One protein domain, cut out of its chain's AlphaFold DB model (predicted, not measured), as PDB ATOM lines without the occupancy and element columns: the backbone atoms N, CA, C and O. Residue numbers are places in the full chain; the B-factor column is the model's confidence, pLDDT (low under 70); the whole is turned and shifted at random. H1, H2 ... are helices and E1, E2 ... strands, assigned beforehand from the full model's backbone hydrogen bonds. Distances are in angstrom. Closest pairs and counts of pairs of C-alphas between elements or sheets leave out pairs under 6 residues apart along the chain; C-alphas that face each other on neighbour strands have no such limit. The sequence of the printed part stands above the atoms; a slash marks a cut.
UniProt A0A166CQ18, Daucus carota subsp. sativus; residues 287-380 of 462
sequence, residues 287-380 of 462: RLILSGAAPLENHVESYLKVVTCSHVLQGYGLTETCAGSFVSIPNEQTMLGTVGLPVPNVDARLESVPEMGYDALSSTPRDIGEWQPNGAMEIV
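This is residues 287 to 380 of the 462 residues of a protein of Daucus carota subsp. sativus (UniProt A0A166CQ18). With little regular structure, this elongated domain has a two-strand parallel sheet, E1 and E2, with H1 packed on it at one end, hairpin E3 and E4 near the middle, and loop residues 353 to 357 at the far end. The 94 printed residues, 27 in named elements, run E1, H1, E2, E3, E4: mixed class, compact, radius of gyration of the C-alphas 13.9 A, spans 44 by 27 by 21 A.

Find E1, residues 288 to 291, parallel to E2, residues 311 to 316, with N 289 and O 311 2.8 A apart. H1, residues 298 to 308, touches E2, closest at C-alphas 305 and 312, 5.5 A. They form a strand-helix-strand unit, parallel strands joined through a helix, with a right-handed crossover. Every O i to N i+4 pair in H1 is within hydrogen-bond range. Apart from these three, E3, residues 369 to 371, and E4, residues 377 to 379, form an antiparallel hairpin; N 370 and O 378 are 2.9 A apart.

Start at C-alpha 288, (-13.154, 24.877, -10.113); E1 spans 9.8 A, H1 15.4 A, E2 16.3 A, E3 7.0 A and E4 6.5 A, ending at C-alpha 379, (-27.238, 38.565, -18.725).

The printed part has no cut; the E2 to E3 link is long, 52 residues. Mean pLDDT of the printed part is 70.5; 42 residues are under 70, among them 353 to 369.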
ATOM      1  N   ARG A 287      -9.993  23.626  -7.753       75.31
ATOM      2  CA  ARG A 287      -9.735  23.465  -9.193       75.31
ATOM      3  C   ARG A 287     -10.775  24.194 -10.031       75.31
ATOM      4  O   ARG A 287     -10.480  24.616 -11.145       75.31
ATOM      5  N   LEU A 288     -11.981  24.312  -9.482       81.00
ATOM      6  CA  LEU A 288     -13.154  24.877 -10.113       81.00
ATOM      7  C   LEU A 288     -13.921  25.685  -9.067       81.00
ATOM      8  O   LEU A 288     -14.126  25.210  -7.950       81.00
ATOM      9  N   ILE A 289     -14.333  26.882  -9.451       84.38
ATOM     10  CA  ILE A 289     -15.239  27.755  -8.721       84.38
ATOM     11  C   ILE A 289     -16.382  28.040  -9.685       84.38
ATOM     12  O   ILE A 289     -16.160  28.639 -10.733       84.38
ATOM     13  N   LEU A 290     -17.589  27.592  -9.353       82.00
ATOM     14  CA  LEU A 290     -18.793  27.959 -10.087       82.00
ATOM     15  C   LEU A 290     -19.509  29.054  -9.296       82.00
ATOM     16  O   LEU A 290     -19.878  28.847  -8.139       82.00
ATOM     17  N   SER A 291     -19.654  30.218  -9.918       80.50
ATOM     18  CA  SER A 291     -20.452  31.331  -9.420       80.50
ATOM     19  C   SER A 291     -21.793  31.326 -10.147       80.50
ATOM     20  O   SER A 291     -21.844  31.187 -11.366       80.50
ATOM     21  N   GLY A 292     -22.883  31.432  -9.400       69.69
ATOM     22  CA  GLY A 292     -24.230  31.523  -9.947       69.69
ATOM     23  C   GLY A 292     -25.112  32.379  -9.051       69.69
ATOM     24  O   GLY A 292     -24.622  33.068  -8.156       69.69
ATOM     25  N   ALA A 293     -26.420  32.335  -9.293       57.56
ATOM     26  CA  ALA A 293     -27.454  33.108  -8.593       57.56
ATOM     27  C   ALA A 293     -27.417  34.637  -8.800       57.56
ATOM     28  O   ALA A 293     -28.485  35.252  -8.811       57.56
ATOM     29  N   ALA A 294     -26.254  35.248  -9.025       60.44
ATOM     30  CA  ALA A 294     -26.093  36.657  -9.382       60.44
ATOM     31  C   ALA A 294     -24.942  36.840 -10.388       60.44
ATOM     32  O   ALA A 294     -24.004  36.040 -10.367       60.44
ATOM     33  N   PRO A 295     -25.005  37.864 -11.258       62.03
ATOM     34  CA  PRO A 295     -23.919  38.158 -12.184       62.03
ATOM     35  C   PRO A 295     -22.659  38.568 -11.419       62.03
ATOM     36  O   PRO A 295     -22.716  39.345 -10.461       62.03
ATOM     37  N   LEU A 296     -21.518  38.040 -11.852       69.12
ATOM     38  CA  LEU A 296     -20.213  38.433 -11.351       69.12
ATOM     39  C   LEU A 296     -19.600  39.459 -12.304       69.12
ATOM     40  O   LEU A 296     -19.457  39.213 -13.499       69.12
ATOM     41  N   GLU A 297     -19.195  40.598 -11.757       65.62
ATOM     42  CA  GLU A 297     -18.485  41.643 -12.492       65.62
ATOM     43  C   GLU A 297     -17.199  41.113 -13.152       65.62
ATOM     44  O   GLU A 297     -16.406  40.412 -12.515       65.62
ATOM     45  N   ASN A 298     -16.923  41.522 -14.397       69.81
ATOM     46  CA  ASN A 298     -15.799  41.010 -15.202       69.81
ATOM     47  C   ASN A 298     -14.444  41.132 -14.495       69.81
ATOM     48  O   ASN A 298     -13.591  40.243 -14.579       69.81
ATOM     49  N   HIS A 299     -14.236  42.244 -13.783       62.38
ATOM     50  CA  HIS A 299     -13.003  42.487 -13.040       62.38
ATOM     51  C   HIS A 299     -12.881  41.576 -11.808       62.38
ATOM     52  O   HIS A 299     -11.771  41.169 -11.466       62.38
ATOM     53  N   VAL A 300     -14.001  41.206 -11.175       69.31
ATOM     54  CA  VAL A 300     -14.034  40.274 -10.040       69.31
ATOM     55  C   VAL A 300     -13.824  38.841 -10.521       69.31
ATOM     56  O   VAL A 300     -13.010  38.127  -9.939       69.31
ATOM     57  N   GLU A 301     -14.482  38.431 -11.611       72.31
ATOM     58  CA  GLU A 301     -14.273  37.113 -12.227       72.31
ATOM     59  C   GLU A 301     -12.801  36.923 -12.616       72.31
ATOM     60  O   GLU A 301     -12.172  35.931 -12.239       72.31
ATOM     61  N   SER A 302     -12.223  37.913 -13.303       66.19
ATOM     62  CA  SER A 302     -10.812  37.902 -13.706       66.19
ATOM     63  C   SER A 302      -9.878  37.850 -12.499       66.19
ATOM     64  O   SER A 302      -8.950  37.041 -12.466       66.19
ATOM     65  N   TYR A 303     -10.146  38.670 -11.479       73.00
ATOM     66  CA  TYR A 303      -9.379  38.669 -10.238       73.00
ATOM     67  C   TYR A 303      -9.391  37.287  -9.580       73.00
ATOM     68  O   TYR A 303      -8.322  36.752  -9.288       73.00
ATOM     69  N   LEU A 304     -10.567  36.671  -9.409       73.06
ATOM     70  CA  LEU A 304     -10.708  35.348  -8.797       73.06
ATOM     71  C   LEU A 304      -9.976  34.259  -9.589       73.06
ATOM     72  O   LEU A 304      -9.312  33.429  -8.966       73.06
ATOM     73  N   LYS A 305     -10.018  34.273 -10.931       75.94
ATOM     74  CA  LYS A 305      -9.250  33.324 -11.766       75.94
ATOM     75  C   LYS A 305      -7.759  33.385 -11.445       75.94
ATOM     76  O   LYS A 305      -7.128  32.349 -11.230       75.94
ATOM     77  N   VAL A 306      -7.217  34.599 -11.344       69.75
ATOM     78  CA  VAL A 306      -5.799  34.831 -11.052       69.75
ATOM     79  C   VAL A 306      -5.460  34.430  -9.617       69.75
ATOM     80  O   VAL A 306      -4.586  33.588  -9.405       69.75
ATOM     81  N   VAL A 307      -6.157  34.985  -8.617       70.31
ATOM     82  CA  VAL A 307      -5.753  34.818  -7.210       70.31
ATOM     83  C   VAL A 307      -5.984  33.413  -6.672       70.31
ATOM     84  O   VAL A 307      -5.249  32.966  -5.794       70.31
ATOM     85  N   THR A 308      -6.981  32.698  -7.197       72.56
ATOM     86  CA  THR A 308      -7.255  31.312  -6.792       72.56
ATOM     87  C   THR A 308      -6.503  30.290  -7.640       72.56
ATOM     88  O   THR A 308      -6.479  29.109  -7.286       72.56
ATOM     89  N   CYS A 309      -5.903  30.719  -8.758       72.00
ATOM     90  CA  CYS A 309      -5.288  29.850  -9.763       72.00
ATOM     91  C   CYS A 309      -6.206  28.676 -10.176       72.00
ATOM     92  O   CYS A 309      -5.735  27.551 -10.374       72.00
ATOM     93  N   SER A 310      -7.516  28.931 -10.237       76.62
ATOM     94  CA  SER A 310      -8.578  27.948 -10.485       76.62
ATOM     95  C   SER A 310      -9.470  28.404 -11.636       76.62
ATOM     96  O   SER A 310      -9.550  29.595 -11.935       76.62
ATOM     97  N   HIS A 311     -10.182  27.470 -12.271       81.00
ATOM     98  CA  HIS A 311     -11.213  27.844 -13.235       81.00
ATOM     99  C   HIS A 311     -12.366  28.509 -12.487       81.00
ATOM    100  O   HIS A 311     -12.974  27.874 -11.631       81.00
ATOM    101  N   VAL A 312     -12.661  29.769 -12.797       84.19
ATOM    102  CA  VAL A 312     -13.861  30.454 -12.302       84.19
ATOM    103  C   VAL A 312     -14.854  30.504 -13.446       84.19
ATOM    104  O   VAL A 312     -14.522  31.005 -14.519       84.19
ATOM    105  N   LEU A 313     -16.031  29.941 -13.224       85.88
ATOM    106  CA  LEU A 313     -17.121  29.893 -14.183       85.88
ATOM    107  C   LEU A 313     -18.291  30.704 -13.655       85.88
ATOM    108  O   LEU A 313     -18.531  30.715 -12.446       85.88
ATOM    109  N   GLN A 314     -19.048  31.299 -14.566       84.94
ATOM    110  CA  GLN A 314     -20.385  31.781 -14.266       84.94
ATOM    111  C   GLN A 314     -21.393  30.780 -14.826       84.94
ATOM    112  O   GLN A 314     -21.215  30.239 -15.919       84.94
ATOM    113  N   GLY A 315     -22.434  30.509 -14.052       81.94
ATOM    114  CA  GLY A 315     -23.569  29.704 -14.465       81.94
ATOM    115  C   GLY A 315     -24.866  30.442 -14.189       81.94
ATOM    116  O   GLY A 315     -25.019  31.100 -13.157       81.94
ATOM    117  N   TYR A 316     -25.812  30.311 -15.107       78.81
ATOM    118  CA  TYR A 316     -27.154  30.844 -14.934       78.81
ATOM    119  C   TYR A 316     -28.165  29.722 -14.849       78.81
ATOM    120  O   TYR A 316     -28.169  28.789 -15.650       78.81
ATOM    121  N   GLY A 317     -29.096  29.886 -13.930       67.00
ATOM    122  CA  GLY A 317     -30.402  29.281 -14.036       67.00
ATOM    123  C   GLY A 317     -31.233  29.588 -12.807       67.00
ATOM    124  O   GLY A 317     -30.864  30.396 -11.951       67.00
ATOM    125  N   LEU A 318     -32.415  29.000 -12.798       58.84
ATOM    126  CA  LEU A 318     -33.480  29.265 -11.853       58.84
ATOM    127  C   LEU A 318     -33.910  27.948 -11.207       58.84
ATOM    128  O   LEU A 318     -33.687  26.859 -11.744       58.84
ATOM    129  N   THR A 319     -34.581  28.033 -10.063       50.09
ATOM    130  CA  THR A 319     -35.202  26.855  -9.444       50.09
ATOM    131  C   THR A 319     -36.188  26.202 -10.419       50.09
ATOM    132  O   THR A 319     -36.205  24.982 -10.568       50.09
ATOM    133  N   GLU A 320     -36.936  27.020 -11.160       59.47
ATOM    134  CA  GLU A 320     -37.906  26.625 -12.185       59.47
ATOM    135  C   GLU A 320     -37.274  25.907 -13.385       59.47
ATOM    136  O   GLU A 320     -37.965  25.181 -14.096       59.47
ATOM    137  N   THR A 321     -35.970  26.082 -13.601       56.03
ATOM    138  CA  THR A 321     -35.199  25.432 -14.669       56.03
ATOM    139  C   THR A 321     -34.242  24.367 -14.125       56.03
ATOM    140  O   THR A 321     -33.254  24.039 -14.779       56.03
ATOM    141  N   CYS A 322     -34.493  23.851 -12.916       64.75
ATOM    142  CA  CYS A 322     -33.661  22.842 -12.252       64.75
ATOM    143  C   CYS A 322     -32.188  23.269 -12.064       64.75
ATOM    144  O   CYS A 322     -31.263  22.514 -12.358       64.75
ATOM    145  N   ALA A 323     -31.984  24.467 -11.507       62.88
ATOM    146  CA  ALA A 323     -30.699  25.067 -11.138       62.88
ATOM    147  C   ALA A 323     -29.852  25.591 -12.304       62.88
ATOM    148  O   ALA A 323     -29.816  26.798 -12.502       62.88
ATOM    149  N   GLY A 324     -29.135  24.741 -13.042       69.94
ATOM    150  CA  GLY A 324     -28.180  25.180 -14.067       69.94
ATOM    151  C   GLY A 324     -28.743  25.050 -15.478       69.94
ATOM    152  O   GLY A 324     -28.904  23.939 -15.966       69.94
ATOM    153  N   SER A 325     -29.018  26.170 -16.145       74.50
ATOM    154  CA  SER A 325     -29.452  26.213 -17.551       74.50
ATOM    155  C   SER A 325     -28.345  26.634 -18.504       74.50
ATOM    156  O   SER A 325     -28.344  26.207 -19.654       74.50
ATOM    157  N   PHE A 326     -27.403  27.444 -18.027       82.75
ATOM    158  CA  PHE A 326     -26.227  27.880 -18.764       82.75
ATOM    159  C   PHE A 326     -24.992  27.735 -17.888       82.75
ATOM    160  O   PHE A 326     -25.066  27.905 -16.665       82.75
ATOM    161  N   VAL A 327     -23.857  27.431 -18.509       86.31
ATOM    162  CA  VAL A 327     -22.564  27.403 -17.826       86.31
ATOM    163  C   VAL A 327     -21.441  27.773 -18.785       86.31
ATOM    164  O   VAL A 327     -21.414  27.328 -19.937       86.31
ATOM    165  N   SER A 328     -20.500  28.595 -18.322       85.25
ATOM    166  CA  SER A 328     -19.301  28.907 -19.099       85.25
ATOM    167  C   SER A 328     -18.326  27.731 -19.135       85.25
ATOM    168  O   SER A 328     -18.267  26.899 -18.227       85.25
ATOM    169  N   ILE A 329     -17.561  27.630 -20.222       79.25
ATOM    170  CA  ILE A 329     -16.589  26.552 -20.400       79.25
ATOM    171  C   ILE A 329     -15.282  26.918 -19.670       79.25
ATOM    172  O   ILE A 329     -14.777  28.034 -19.826       79.25
ATOM    173  N   PRO A 330     -14.682  25.992 -18.891       78.12
ATOM    174  CA  PRO A 330     -13.360  26.198 -18.306       78.12
ATOM    175  C   PRO A 330     -12.306  26.587 -19.342       78.12
ATOM    176  O   PRO A 330     -12.186  25.940 -20.376       78.12
ATOM    177  N   ASN A 331     -11.496  27.597 -19.013       72.00
ATOM    178  CA  ASN A 331     -10.442  28.161 -19.869       72.00
ATOM    179  C   ASN A 331     -10.909  28.798 -21.186       72.00
ATOM    180  O   ASN A 331     -10.060  29.147 -22.001       72.00
ATOM    181  N   GLU A 332     -12.210  29.016 -21.385       76.62
ATOM    182  CA  GLU A 332     -12.689  29.754 -22.549       76.62
ATOM    183  C   GLU A 332     -12.782  31.247 -22.224       76.62
ATOM    184  O   GLU A 332     -13.775  31.747 -21.693       76.62
ATOM    185  N   GLN A 333     -11.701  31.979 -22.493       70.06
ATOM    186  CA  GLN A 333     -11.598  33.387 -22.105       70.06
ATOM    187  C   GLN A 333     -12.567  34.287 -22.887       70.06
ATOM    188  O   GLN A 333     -12.930  35.357 -22.400       70.06
ATOM    189  N   THR A 334     -13.041  33.846 -24.059       73.56
ATOM    190  CA  THR A 334     -14.079  34.562 -24.818       73.56
ATOM    191  C   THR A 334     -15.449  34.565 -24.125       73.56
ATOM    192  O   THR A 334     -16.332  35.303 -24.547       73.56
ATOM    193  N   MET A 335     -15.630  33.783 -23.053       77.25
ATOM    194  CA  MET A 335     -16.857  33.727 -22.248       77.25
ATOM    195  C   MET A 335     -16.790  34.558 -20.954       77.25
ATOM    196  O   MET A 335     -17.706  34.473 -20.137       77.25
ATOM    197  N   LEU A 336     -15.727  35.341 -20.732       79.38
ATOM    198  CA  LEU A 336     -15.612  36.225 -19.563       79.38
ATOM    199  C   LEU A 336     -16.801  37.199 -19.499       79.38
ATOM    200  O   LEU A 336     -17.080  37.874 -20.487       79.38
ATOM    201  N   GLY A 337     -17.472  37.284 -18.346       75.06
ATOM    202  CA  GLY A 337     -18.661  38.132 -18.173       75.06
ATOM    203  C   GLY A 337     -19.969  37.544 -18.700       75.06
ATOM    204  O   GLY A 337     -21.033  38.117 -18.495       75.06
ATOM    205  N   THR A 338     -19.913  36.380 -19.344       84.00
ATOM    206  CA  THR A 338     -21.096  35.659 -19.824       84.00
ATOM    207  C   THR A 338     -21.462  34.547 -18.848       84.00
ATOM    208  O   THR A 338     -20.611  34.038 -18.119       84.00
ATOM    209  N   VAL A 339     -22.709  34.086 -18.894       83.81
ATOM    210  CA  VAL A 339     -23.155  32.880 -18.177       83.81
ATOM    211  C   VAL A 339     -22.909  31.600 -18.985       83.81
ATOM    212  O   VAL A 339     -23.284  30.510 -18.555       83.81
ATOM    213  N   GLY A 340     -22.244  31.728 -20.139       86.56
ATOM    214  CA  GLY A 340     -21.820  30.628 -20.993       86.56
ATOM    215  C   GLY A 340     -22.896  30.089 -21.925       86.56
ATOM    216  O   GLY A 340     -23.821  30.799 -22.315       86.56
ATOM    217  N   LEU A 341     -22.733  28.830 -22.329       83.94
ATOM    218  CA  LEU A 341     -23.624  28.156 -23.275       83.94
ATOM    219  C   LEU A 341     -24.809  27.520 -22.545       83.94
ATOM    220  O   LEU A 341     -24.644  27.117 -21.388       83.94
ATOM    221  N   PRO A 342     -25.968  27.350 -23.210       78.69
ATOM    222  CA  PRO A 342     -27.018  26.493 -22.684       78.69
ATOM    223  C   PRO A 342     -26.477  25.071 -22.482       78.69
ATOM    224  O   PRO A 342     -25.741  24.538 -23.317       78.69
ATOM    225  N   VAL A 343     -26.816  24.456 -21.350       73.88
ATOM    226  CA  VAL A 343     -26.400  23.079 -21.052       73.88
ATOM    227  C   VAL A 343     -27.092  22.092 -22.004       73.88
ATOM    228  O   VAL A 343     -28.165  22.396 -22.533       73.88
ATOM    229  N   PRO A 344     -26.524  20.891 -22.234       70.38
ATOM    230  CA  PRO A 344     -27.148  19.902 -23.105       70.38
ATOM    231  C   PRO A 344     -28.603  19.633 -22.705       70.38
ATOM    232  O   PRO A 344     -28.888  19.386 -21.532       70.38
ATOM    233  N   ASN A 345     -29.500  19.623 -23.696       59.81
ATOM    234  CA  ASN A 345     -30.956  19.460 -23.555       59.81
ATOM    235  C   ASN A 345     -31.732  20.700 -23.065       59.81
ATOM    236  O   ASN A 345     -32.906  20.572 -22.721       59.81
ATOM    237  N   VAL A 346     -31.111  21.883 -23.050       65.00
ATOM    238  CA  VAL A 346     -31.809  23.161 -22.852       65.00
ATOM    239  C   VAL A 346     -31.911  23.901 -24.181       65.00
ATOM    240  O   VAL A 346     -30.902  24.290 -24.762       65.00
ATOM    241  N   ASP A 347     -33.145  24.142 -24.624       71.19
ATOM    242  CA  ASP A 347     -33.437  25.048 -25.732       71.19
ATOM    243  C   ASP A 347     -33.701  26.453 -25.180       71.19
ATOM    244  O   ASP A 347     -34.530  26.638 -24.285       71.19
ATOM    245  N   ALA A 348     -33.012  27.459 -25.719       72.44
ATOM    246  CA  ALA A 348     -33.146  28.848 -25.295       72.44
ATOM    247  C   ALA A 348     -33.338  29.783 -26.493       72.44
ATOM    248  O   ALA A 348     -32.759  29.584 -27.559       72.44
ATOM    249  N   ARG A 349     -34.140  30.837 -26.304       74.69
ATOM    250  CA  ARG A 349     -34.337  31.913 -27.282       74.69
ATOM    251  C   ARG A 349     -34.535  33.249 -26.573       74.69
ATOM    252  O   ARG A 349     -35.080  33.276 -25.470       74.69
ATOM    253  N   LEU A 350     -34.155  34.337 -27.236       73.81
ATOM    254  CA  LEU A 350     -34.581  35.681 -26.849       73.81
ATOM    255  C   LEU A 350     -35.930  35.982 -27.507       73.81
ATOM    256  O   LEU A 350     -36.198  35.544 -28.626       73.81
ATOM    257  N   GLU A 351     -36.784  36.710 -26.798       69.31
ATOM    258  CA  GLU A 351     -38.085  37.151 -27.292       69.31
ATOM    259  C   GLU A 351     -38.168  38.668 -27.142       69.31
ATOM    260  O   GLU A 351     -37.835  39.205 -26.083       69.31
ATOM    261  N   SER A 352     -38.574  39.357 -28.211       70.56
ATOM    262  CA  SER A 352     -38.739  40.810 -28.189       70.56
ATOM    263  C   SER A 352     -39.781  41.190 -27.140       70.56
ATOM    264  O   SER A 352     -40.784  40.498 -26.956       70.56
ATOM    265  N   VAL A 353     -39.581  42.329 -26.479       66.00
ATOM    266  CA  VAL A 353     -40.554  42.898 -25.543       66.00
ATOM    267  C   VAL A 353     -40.908  44.303 -26.033       66.00
ATOM    268  O   VAL A 353     -40.337  45.289 -25.555       66.00
ATOM    269  N   PRO A 354     -41.839  44.417 -27.004       63.75
ATOM    270  CA  PRO A 354     -42.109  45.675 -27.704       63.75
ATOM    271  C   PRO A 354     -42.561  46.803 -26.774       63.75
ATOM    272  O   PRO A 354     -42.210  47.959 -26.980       63.75
ATOM    273  N   GLU A 355     -43.292  46.456 -25.714       58.69
ATOM    274  CA  GLU A 355     -43.772  47.372 -24.674       58.69
ATOM    275  C   GLU A 355     -42.647  48.048 -23.871       58.69
ATOM    276  O   GLU A 355     -42.848  49.135 -23.338       58.69
ATOM    277  N   MET A 356     -41.452  47.449 -23.834       55.88
ATOM    278  CA  MET A 356     -40.248  48.035 -23.232       55.88
ATOM    279  C   MET A 356     -39.234  48.517 -24.285       55.88
ATOM    280  O   MET A 356     -38.133  48.939 -23.941       55.88
ATOM    281  N   GLY A 357     -39.594  48.475 -25.575       61.88
ATOM    282  CA  GLY A 357     -38.707  48.855 -26.676       61.88
ATOM    283  C   GLY A 357     -37.538  47.889 -26.905       61.88
ATOM    284  O   GLY A 357     -36.545  48.296 -27.508       61.88
ATOM    285  N   TYR A 358     -37.648  46.644 -26.424       60.53
ATOM    286  CA  TYR A 358     -36.652  45.592 -26.631       60.53
ATOM    287  C   TYR A 358     -36.998  44.761 -27.857       60.53
ATOM    288  O   TYR A 358     -38.128  44.281 -27.997       60.53
ATOM    289  N   ASP A 359     -36.014  44.566 -28.726       61.72
ATOM    290  CA  ASP A 359     -36.153  43.782 -29.943       61.72
ATOM    291  C   ASP A 359     -35.050  42.731 -29.981       61.72
ATOM    292  O   ASP A 359     -33.886  43.068 -30.134       61.72
ATOM    293  N   ALA A 360     -35.424  41.457 -29.900       63.66
ATOM    294  CA  ALA A 360     -34.500  40.329 -29.855       63.66
ATOM    295  C   ALA A 360     -33.618  40.176 -31.111       63.66
ATOM    296  O   ALA A 360     -32.712  39.345 -31.119       63.66
ATOM    297  N   LEU A 361     -33.902  40.925 -32.183       66.31
ATOM    298  CA  LEU A 361     -33.095  40.967 -33.408       66.31
ATOM    299  C   LEU A 361     -32.243  42.244 -33.528       66.31
ATOM    300  O   LEU A 361     -31.523  42.417 -34.513       66.31
ATOM    301  N   SER A 362     -32.338  43.150 -32.557       62.19
ATOM    302  CA  SER A 362     -31.608  44.414 -32.527       62.19
ATOM    303  C   SER A 362     -30.126  44.185 -32.240       62.19
ATOM    304  O   SER A 362     -29.747  43.398 -31.385       62.19
ATOM    305  N   SER A 363     -29.259  44.944 -32.911       53.44
ATOM    306  CA  SER A 363     -27.816  44.952 -32.644       53.44
ATOM    307  C   SER A 363     -27.412  45.948 -31.549       53.44
ATOM    308  O   SER A 363     -26.252  46.359 -31.494       53.44
ATOM    309  N   THR A 364     -28.368  46.465 -30.769       47.84
ATOM    310  CA  THR A 364     -28.107  47.459 -29.716       47.84
ATOM    311  C   THR A 364     -28.371  46.858 -28.335       47.84
ATOM    312  O   THR A 364     -29.413  46.231 -28.175       47.84
ATOM    313  N   PRO A 365     -27.491  47.093 -27.337       46.81
ATOM    314  CA  PRO A 365     -27.410  46.350 -26.064       46.81
ATOM    315  C   PRO A 365     -28.516  46.710 -25.058       46.81
ATOM    316  O   PRO A 365     -28.282  46.869 -23.865       46.81
ATOM    317  N   ARG A 366     -29.736  46.944 -25.543       47.06
ATOM    318  CA  ARG A 366     -30.885  47.252 -24.691       47.06
ATOM    319  C   ARG A 366     -31.461  45.978 -24.069       47.06
ATOM    320  O   ARG A 366     -32.149  46.080 -23.070       47.06
ATOM    321  N   ASP A 367     -31.185  44.804 -24.619       54.69
ATOM    322  CA  ASP A 367     -31.872  43.571 -24.243       54.69
ATOM    323  C   ASP A 367     -31.522  43.068 -22.835       54.69
ATOM    324  O   ASP A 367     -30.450  43.320 -22.304       54.69
ATOM    325  N   ILE A 368     -32.450  42.321 -22.226       61.72
ATOM    326  CA  ILE A 368     -32.317  41.719 -20.882       61.72
ATOM    327  C   ILE A 368     -31.252  40.592 -20.871       61.72
ATOM    328  O   ILE A 368     -30.721  40.238 -19.817       61.72
ATOM    329  N   GLY A 369     -30.899  40.068 -22.049       66.00
ATOM    330  CA  GLY A 369     -29.741  39.211 -22.292       66.00
ATOM    331  C   GLY A 369     -29.311  39.285 -23.760       66.00
ATOM    332  O   GLY A 369     -30.149  39.549 -24.622       66.00
ATOM    333  N   GLU A 370     -28.027  39.065 -24.036       72.88
ATOM    334  CA  GLU A 370     -27.412  39.215 -25.362       72.88
ATOM    335  C   GLU A 370     -26.665  37.935 -25.770       72.88
ATOM    336  O   GLU A 370     -25.871  37.385 -25.000       72.88
ATOM    337  N   TRP A 371     -26.908  37.458 -26.996       74.12
ATOM    338  CA  TRP A 371     -26.139  36.356 -27.575       74.12
ATOM    339  C   TRP A 371     -24.808  36.859 -28.123       74.12
ATOM    340  O   TRP A 371     -24.762  37.674 -29.044       74.12
ATOM    341  N   GLN A 372     -23.722  36.293 -27.617       75.19
ATOM    342  CA  GLN A 372     -22.380  36.559 -28.107       75.19
ATOM    343  C   GLN A 372     -22.089  35.757 -29.392       75.19
ATOM    344  O   GLN A 372     -22.655  34.677 -29.593       75.19
ATOM    345  N   PRO A 373     -21.163  36.213 -30.261       67.56
ATOM    346  CA  PRO A 373     -20.811  35.506 -31.501       67.56
ATOM    347  C   PRO A 373     -20.317  34.063 -31.306       67.56
ATOM    348  O   PRO A 373     -20.441  33.238 -32.205       67.56
ATOM    349  N   ASN A 374     -19.772  33.750 -30.128       67.00
ATOM    350  CA  ASN A 374     -19.333  32.406 -29.737       67.00
ATOM    351  C   ASN A 374     -20.474  31.525 -29.178       67.00
ATOM    352  O   ASN A 374     -20.215  30.421 -28.702       67.00
ATOM    353  N   GLY A 375     -21.720  32.011 -29.209       73.06
ATOM    354  CA  GLY A 375     -22.910  31.327 -28.707       73.06
ATOM    355  C   GLY A 375     -23.141  31.459 -27.199       73.06
ATOM    356  O   GLY A 375     -24.132  30.924 -26.702       73.06
ATOM    357  N   ALA A 376     -22.259  32.141 -26.462       80.12
ATOM    358  CA  ALA A 376     -22.447  32.379 -25.034       80.12
ATOM    359  C   ALA A 376     -23.531  33.434 -24.777       80.12
ATOM    360  O   ALA A 376     -23.707  34.359 -25.568       80.12
ATOM    361  N   MET A 377     -24.249  33.304 -23.667       81.06
ATOM    362  CA  MET A 377     -25.277  34.256 -23.251       81.06
ATOM    363  C   MET A 377     -24.715  35.221 -22.208       81.06
ATOM    364  O   MET A 377     -24.168  34.788 -21.194       81.06
ATOM    365  N   GLU A 378     -24.883  36.520 -22.412       80.00
ATOM    366  CA  GLU A 378     -24.654  37.552 -21.397       80.00
ATOM    367  C   GLU A 378     -25.991  37.967 -20.770       80.00
ATOM    368  O   GLU A 378     -26.989  38.111 -21.473       80.00
ATOM    369  N   ILE A 379     -26.031  38.134 -19.445       72.56
ATOM    370  CA  ILE A 379     -27.238  38.565 -18.725       72.56
ATOM    371  C   ILE A 379     -27.084  40.033 -18.351       72.56
ATOM    372  O   ILE A 379     -26.191  40.377 -17.581       72.56
ATOM    373  N   VAL A 380     -27.988  40.870 -18.856       64.38
ATOM    374  CA  VAL A 380     -27.946  42.325 -18.666       64.38
ATOM    375  C   VAL A 380     -28.803  42.750 -17.465       64.38
ATOM    376  O   VAL A 380     -28.353  43.576 -16.677       64.38
TER     377      VAL A 380